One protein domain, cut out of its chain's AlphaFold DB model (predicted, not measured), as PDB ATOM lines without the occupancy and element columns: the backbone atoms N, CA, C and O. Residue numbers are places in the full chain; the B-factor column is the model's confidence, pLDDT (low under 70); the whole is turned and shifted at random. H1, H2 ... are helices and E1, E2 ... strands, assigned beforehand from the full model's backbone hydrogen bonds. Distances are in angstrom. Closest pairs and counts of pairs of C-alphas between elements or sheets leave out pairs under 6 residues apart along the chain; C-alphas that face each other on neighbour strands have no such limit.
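This is residues 417 to 447 and 456 to 476 of the 496 residues of an uncharacterized protein of Agrobacterium vitis (UniProt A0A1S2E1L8). With little regular structure, the model is a small two-strand hairpin, E1 and E2, at one end and one helix, H1, at the other, with loops between and around them. The printed part has 52 residues, of which 19 are in named elements, in the order H1, E1, E2; the class is mixed and the sheet, E1 - E2, antiparallel. It is extended, with a radius of gyration of the C-alphas of 15.5 A and spans of 41 by 27 by 14 A.

E1 is residues 460 to 463, 9.8 A, and E2 residues 469 to 472, ending at C-alpha 472 (108.254, 111.438, 92.553). H1 is residues 429 to 439, 15.4 A, from C-alpha 429 (97.877, 137.720, 98.789).

The hairpin E1 and E2 has N 462 and O 470 within hydrogen-bond range at 2.8 A; its directions differ by 142 degrees. H1 and E2 are apart. In H1 every O i to N i+4 pair is within range.

The farthest C-alphas, Glu 425 and Asn 468, are 41.4 A apart. Residues 448 to 455 are not printed; C-alphas 447 and 456 are 10.1 A apart across this cut. The link E1 to E2 is tight. Residues 425 to 430 stand free. Mean pLDDT of the printed part is 70.7, and 21 residues are under 70, among them residues 417 to 428.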
ATOM      1  N   ARG A 417      95.581 125.026  83.442       56.06
ATOM      2  CA  ARG A 417      96.387 126.083  82.822       56.06
ATOM      3  C   ARG A 417      97.539 126.473  83.731       56.06
ATOM      4  O   ARG A 417      97.336 127.000  84.814       56.06
ATOM      5  N   ILE A 418      98.758 126.287  83.227       47.69
ATOM      6  CA  ILE A 418     100.017 126.592  83.932       47.69
ATOM      7  C   ILE A 418     100.218 128.113  84.114       47.69
ATOM      8  O   ILE A 418     101.037 128.550  84.916       47.69
ATOM      9  N   LYS A 419      99.469 128.952  83.384       45.12
ATOM     10  CA  LYS A 419      99.594 130.412  83.449       45.12
ATOM     11  C   LYS A 419      98.217 131.087  83.540       45.12
ATOM     12  O   LYS A 419      97.395 130.846  82.652       45.12
ATOM     13  N   PRO A 420      97.967 131.950  84.544       52.50
ATOM     14  CA  PRO A 420      96.715 132.697  84.643       52.50
ATOM     15  C   PRO A 420      96.565 133.673  83.464       52.50
ATOM     16  O   PRO A 420      97.536 134.303  83.036       52.50
ATOM     17  N   GLU A 421      95.347 133.816  82.927       56.81
ATOM     18  CA  GLU A 421      95.057 134.711  81.785       56.81
ATOM     19  C   GLU A 421      95.212 136.200  82.137       56.81
ATOM     20  O   GLU A 421      95.429 137.032  81.254       56.81
ATOM     21  N   GLN A 422      95.138 136.546  83.425       55.69
ATOM     22  CA  GLN A 422      95.379 137.893  83.935       55.69
ATOM     23  C   GLN A 422      96.268 137.847  85.174       55.69
ATOM     24  O   GLN A 422      95.896 137.291  86.204       55.69
ATOM     25  N   VAL A 423      97.425 138.503  85.088       53.00
ATOM     26  CA  VAL A 423      98.240 138.829  86.259       53.00
ATOM     27  C   VAL A 423      97.664 140.111  86.847       53.00
ATOM     28  O   VAL A 423      97.734 141.170  86.223       53.00
ATOM     29  N   SER A 424      97.030 140.004  88.011       53.19
ATOM     30  CA  SER A 424      96.553 141.177  88.743       53.19
ATOM     31  C   SER A 424      97.752 141.834  89.424       53.19
ATOM     32  O   SER A 424      98.413 141.204  90.242       53.19
ATOM     33  N   GLU A 425      98.065 143.076  89.055       56.62
ATOM     34  CA  GLU A 425      98.964 143.920  89.843       56.62
ATOM     35  C   GLU A 425      98.141 144.695  90.886       56.62
ATOM     36  O   GLU A 425      97.084 145.233  90.533       56.62
ATOM     37  N   PRO A 426      98.617 144.832  92.139       53.88
ATOM     38  CA  PRO A 426      99.891 144.337  92.682       53.88
ATOM     39  C   PRO A 426      99.861 142.836  93.040       53.88
ATOM     40  O   PRO A 426      98.794 142.281  93.262       53.88
ATOM     41  N   MET A 427     101.039 142.197  93.128       57.84
ATOM     42  CA  MET A 427     101.217 140.829  93.659       57.84
ATOM     43  C   MET A 427     100.943 140.792  95.173       57.84
ATOM     44  O   MET A 427     101.861 140.675  95.982       57.84
ATOM     45  N   ASP A 428      99.691 140.993  95.558       69.38
ATOM     46  CA  ASP A 428      99.214 140.815  96.923       69.38
ATOM     47  C   ASP A 428      98.689 139.385  97.143       69.38
ATOM     48  O   ASP A 428      98.549 138.592  96.207       69.38
ATOM     49  N   ASP A 429      98.397 139.041  98.399       70.31
ATOM     50  CA  ASP A 429      97.877 137.720  98.789       70.31
ATOM     51  C   ASP A 429      96.595 137.345  98.017       70.31
ATOM     52  O   ASP A 429      96.267 136.171  97.838       70.31
ATOM     53  N   GLN A 430      95.867 138.349  97.516       68.94
ATOM     54  CA  GLN A 430      94.652 138.157  96.738       68.94
ATOM     55  C   GLN A 430      94.957 137.711  95.298       68.94
ATOM     56  O   GLN A 430      94.255 136.845  94.771       68.94
ATOM     57  N   ALA A 431      96.014 138.241  94.677       65.25
ATOM     58  CA  ALA A 431      96.508 137.773  93.382       65.25
ATOM     59  C   ALA A 431      97.015 136.320  93.447       65.25
ATOM     60  O   ALA A 431      96.780 135.550  92.516       65.25
ATOM     61  N   MET A 432      97.645 135.932  94.561       66.56
ATOM     62  CA  MET A 432      98.112 134.560  94.801       66.56
ATOM     63  C   MET A 432      96.939 133.581  94.924       66.56
ATOM     64  O   MET A 432      96.881 132.592  94.198       66.56
ATOM     65  N   SER A 433      95.928 133.926  95.729       71.00
ATOM     66  CA  SER A 433      94.723 133.103  95.887       71.00
ATOM     67  C   SER A 433      93.935 132.933  94.577       71.00
ATOM     68  O   SER A 433      93.383 131.864  94.309       71.00
ATOM     69  N   LEU A 434      93.896 133.961  93.721       69.81
ATOM     70  CA  LEU A 434      93.273 133.868  92.395       69.81
ATOM     71  C   LEU A 434      94.081 132.997  91.424       69.81
ATOM     72  O   LEU A 434      93.481 132.288  90.616       69.81
ATOM     73  N   ALA A 435      95.413 133.038  91.500       65.44
ATOM     74  CA  ALA A 435      96.282 132.188  90.694       65.44
ATOM     75  C   ALA A 435      96.141 130.708  91.085       65.44
ATOM     76  O   ALA A 435      95.991 129.869  90.201       65.44
ATOM     77  N   GLU A 436      96.084 130.396  92.383       68.62
ATOM     78  CA  GLU A 436      95.827 129.039  92.890       68.62
ATOM     79  C   GLU A 436      94.455 128.516  92.444       68.62
ATOM     80  O   GLU A 436      94.337 127.399  91.939       68.62
ATOM     81  N   ALA A 437      93.416 129.351  92.543       72.81
ATOM     82  CA  ALA A 437      92.074 128.987  92.093       72.81
ATOM     83  C   ALA A 437      91.993 128.736  90.573       72.81
ATOM     84  O   ALA A 437      91.161 127.943  90.133       72.81
ATOM     85  N   GLN A 438      92.826 129.408  89.769       67.50
ATOM     86  CA  GLN A 438      92.889 129.215  88.314       67.50
ATOM     87  C   GLN A 438      93.784 128.049  87.884       67.50
ATOM     88  O   GLN A 438      93.505 127.442  86.851       67.50
ATOM     89  N   ALA A 439      94.839 127.739  88.641       64.44
ATOM     90  CA  ALA A 439      95.733 126.619  88.353       64.44
ATOM     91  C   ALA A 439      95.025 125.260  88.512       64.44
ATOM     92  O   ALA A 439      95.331 124.317  87.781       64.44
ATOM     93  N   GLY A 440      94.030 125.187  89.406       70.06
ATOM     94  CA  GLY A 440      93.281 123.965  89.693       70.06
ATOM     95  C   GLY A 440      94.082 122.967  90.536       70.06
ATOM     96  O   GLY A 440      95.239 123.200  90.877       70.06
ATOM     97  N   GLU A 441      93.460 121.844  90.908       71.50
ATOM     98  CA  GLU A 441      94.177 120.785  91.624       71.50
ATOM     99  C   GLU A 441      95.161 120.072  90.689       71.50
ATOM    100  O   GLU A 441      94.813 119.674  89.571       71.50
ATOM    101  N   ILE A 442      96.389 119.877  91.178       70.75
ATOM    102  CA  ILE A 442      97.390 119.027  90.529       70.75
ATOM    103  C   ILE A 442      96.796 117.621  90.410       70.75
ATOM    104  O   ILE A 442      96.372 117.023  91.407       70.75
ATOM    105  N   VAL A 443      96.733 117.119  89.179       74.00
ATOM    106  CA  VAL A 443      96.269 115.758  88.899       74.00
ATOM    107  C   VAL A 443      97.398 114.806  89.253       74.00
ATOM    108  O   VAL A 443      98.498 114.930  88.723       74.00
ATOM    109  N   GLU A 444      97.114 113.876  90.164       79.06
ATOM    110  CA  GLU A 444      98.060 112.812  90.483       79.06
ATOM    111  C   GLU A 444      98.150 111.811  89.334       79.06
ATOM    112  O   GLU A 444      97.118 111.500  88.717       79.06
ATOM    113  N   PRO A 445      99.352 111.268  89.089       82.44
ATOM    114  CA  PRO A 445      99.532 110.180  88.152       82.44
ATOM    115  C   PRO A 445      98.651 108.988  88.510       82.44
ATOM    116  O   PRO A 445      98.405 108.688  89.685       82.44
ATOM    117  N   ARG A 446      98.185 108.268  87.493       80.94
ATOM    118  CA  ARG A 446      97.390 107.060  87.742       80.94
ATOM    119  C   ARG A 446      98.289 105.922  88.195       80.94
ATOM    120  O   ARG A 446      99.382 105.724  87.664       80.94
ATOM    121  N   VAL A 447      97.794 105.154  89.159       81.81
ATOM    122  CA  VAL A 447      98.452 103.945  89.653       81.81
ATOM    123  C   VAL A 447      97.555 102.735  89.435       81.81
ATOM    124  O   VAL A 447      96.336 102.811  89.600       81.81
ATOM    125  N   VAL A 456     105.162 105.917  83.359       76.00
ATOM    126  CA  VAL A 456     106.395 106.505  83.918       76.00
ATOM    127  C   VAL A 456     106.618 107.953  83.473       76.00
ATOM    128  O   VAL A 456     107.295 108.706  84.161       76.00
ATOM    129  N   PHE A 457     105.997 108.380  82.367       72.12
ATOM    130  CA  PHE A 457     106.093 109.754  81.857       72.12
ATOM    131  C   PHE A 457     105.308 110.777  82.691       72.12
ATOM    132  O   PHE A 457     105.418 111.976  82.447       72.12
ATOM    133  N   GLU A 458     104.499 110.317  83.649       75.50
ATOM    134  CA  GLU A 458     103.748 111.178  84.570       75.50
ATOM    135  C   GLU A 458     104.523 111.481  85.868       75.50
ATOM    136  O   GLU A 458     104.040 112.246  86.701       75.50
ATOM    137  N   TYR A 459     105.725 110.915  86.036       81.69
ATOM    138  CA  TYR A 459     106.589 111.099  87.203       81.69
ATOM    139  C   TYR A 459     107.846 111.885  86.838       81.69
ATOM    140  O   TYR A 459     108.327 111.841  85.705       81.69
ATOM    141  N   LEU A 460     108.386 112.606  87.817       78.25
ATOM    142  CA  LEU A 460     109.604 113.390  87.664       78.25
ATOM    143  C   LEU A 460     110.766 112.663  88.350       78.25
ATOM    144  O   LEU A 460     110.597 112.202  89.483       78.25
ATOM    145  N   PRO A 461     111.939 112.549  87.700       80.06
ATOM    146  CA  PRO A 461     113.131 112.072  88.377       80.06
ATOM    147  C   PRO A 461     113.591 113.147  89.368       80.06
ATOM    148  O   PRO A 461     113.753 114.314  89.006       80.06
ATOM    149  N   PHE A 462     113.785 112.751  90.618       82.38
ATOM    150  CA  PHE A 462     114.296 113.589  91.690       82.38
ATOM    151  C   PHE A 462     115.566 112.957  92.251       82.38
ATOM    152  O   PHE A 462     115.577 111.778  92.591       82.38
ATOM    153  N   GLU A 463     116.640 113.732  92.324       81.62
ATOM    154  CA  GLU A 463     117.921 113.292  92.870       81.62
ATOM    155  C   GLU A 463     118.091 113.876  94.271       81.62
ATOM    156  O   GLU A 463     117.977 115.090  94.458       81.62
ATOM    157  N   ASP A 464     118.324 113.016  95.263       79.50
ATOM    158  CA  ASP A 464     118.680 113.476  96.601       79.50
ATOM    159  C   ASP A 464     120.132 113.995  96.649       79.50
ATOM    160  O   ASP A 464     120.930 113.793  95.735       79.50
ATOM    161  N   GLY A 465     120.500 114.688  97.729       62.56
ATOM    162  CA  GLY A 465     121.849 115.248  97.892       62.56
ATOM    163  C   GLY A 465     122.984 114.212  97.956       62.56
ATOM    164  O   GLY A 465     124.149 114.606  97.939       62.56
ATOM    165  N   ASP A 466     122.655 112.917  98.014       76.12
ATOM    166  CA  ASP A 466     123.595 111.795  98.022       76.12
ATOM    167  C   ASP A 466     123.687 111.101  96.644       76.12
ATOM    168  O   ASP A 466     124.409 110.109  96.495       76.12
ATOM    169  N   GLY A 467     122.996 111.628  95.625       76.00
ATOM    170  CA  GLY A 467     123.019 111.129  94.249       76.00
ATOM    171  C   GLY A 467     122.071 109.959  93.981       76.00
ATOM    172  O   GLY A 467     122.178 109.318  92.933       76.00
ATOM    173  N   ASN A 468     121.149 109.636  94.896       78.25
ATOM    174  CA  ASN A 468     120.129 108.623  94.631       78.25
ATOM    175  C   ASN A 468     118.961 109.248  93.873       78.25
ATOM    176  O   ASN A 468     118.367 110.229  94.322       78.25
ATOM    177  N   GLN A 469     118.585 108.631  92.755       81.69
ATOM    178  CA  GLN A 469     117.432 109.057  91.970       81.69
ATOM    179  C   GLN A 469     116.174 108.284  92.374       81.69
ATOM    180  O   GLN A 469     116.156 107.050  92.398       81.69
ATOM    181  N   THR A 470     115.105 109.014  92.670       85.31
ATOM    182  CA  THR A 470     113.764 108.491  92.937       85.31
ATOM    183  C   THR A 470     112.755 109.122  91.981       85.31
ATOM    184  O   THR A 470     112.938 110.233  91.491       85.31
ATOM    185  N   TRP A 471     111.687 108.393  91.663       83.44
ATOM    186  CA  TRP A 471     110.585 108.916  90.855       83.44
ATOM    187  C   TRP A 471     109.515 109.458  91.791       83.44
ATOM    188  O   TRP A 471     108.945 108.692  92.567       83.44
ATOM    189  N   VAL A 472     109.244 110.755  91.711       85.81
ATOM    190  CA  VAL A 472     108.254 111.438  92.553       85.81
ATOM    191  C   VAL A 472     107.116 111.976  91.698       85.81
ATOM    192  O   VAL A 472     107.298 112.290  90.514       85.81
ATOM    193  N   SER A 473     105.917 112.065  92.273       84.88
ATOM    194  CA  SER A 473     104.804 112.694  91.561       84.88
ATOM    195  C   SER A 473     105.027 114.212  91.455       84.88
ATOM    196  O   SER A 473     105.753 114.791  92.269       84.88
ATOM    197  N   PRO A 474     104.401 114.909  90.491       78.94
ATOM    198  CA  PRO A 474     104.504 116.365  90.397       78.94
ATOM    199  C   PRO A 474     104.079 117.105  91.674       78.94
ATOM    200  O   PRO A 474     104.613 118.177  91.952       78.94
ATOM    201  N   ARG A 475     103.145 116.549  92.461       79.75
ATOM    202  CA  ARG A 475     102.763 117.116  93.765       79.75
ATOM    203  C   ARG A 475     103.870 116.920  94.791       79.75
ATOM    204  O   ARG A 475     104.252 117.879  95.443       79.75
ATOM    205  N   GLU A 476     104.410 115.712  94.891       78.94
ATOM    206  CA  GLU A 476     105.495 115.400  95.823       78.94
ATOM    207  C   GLU A 476     106.757 116.225  95.518       78.94
ATOM    208  O   GLU A 476     107.375 116.767  96.426       78.94
TER     209      GLU A 476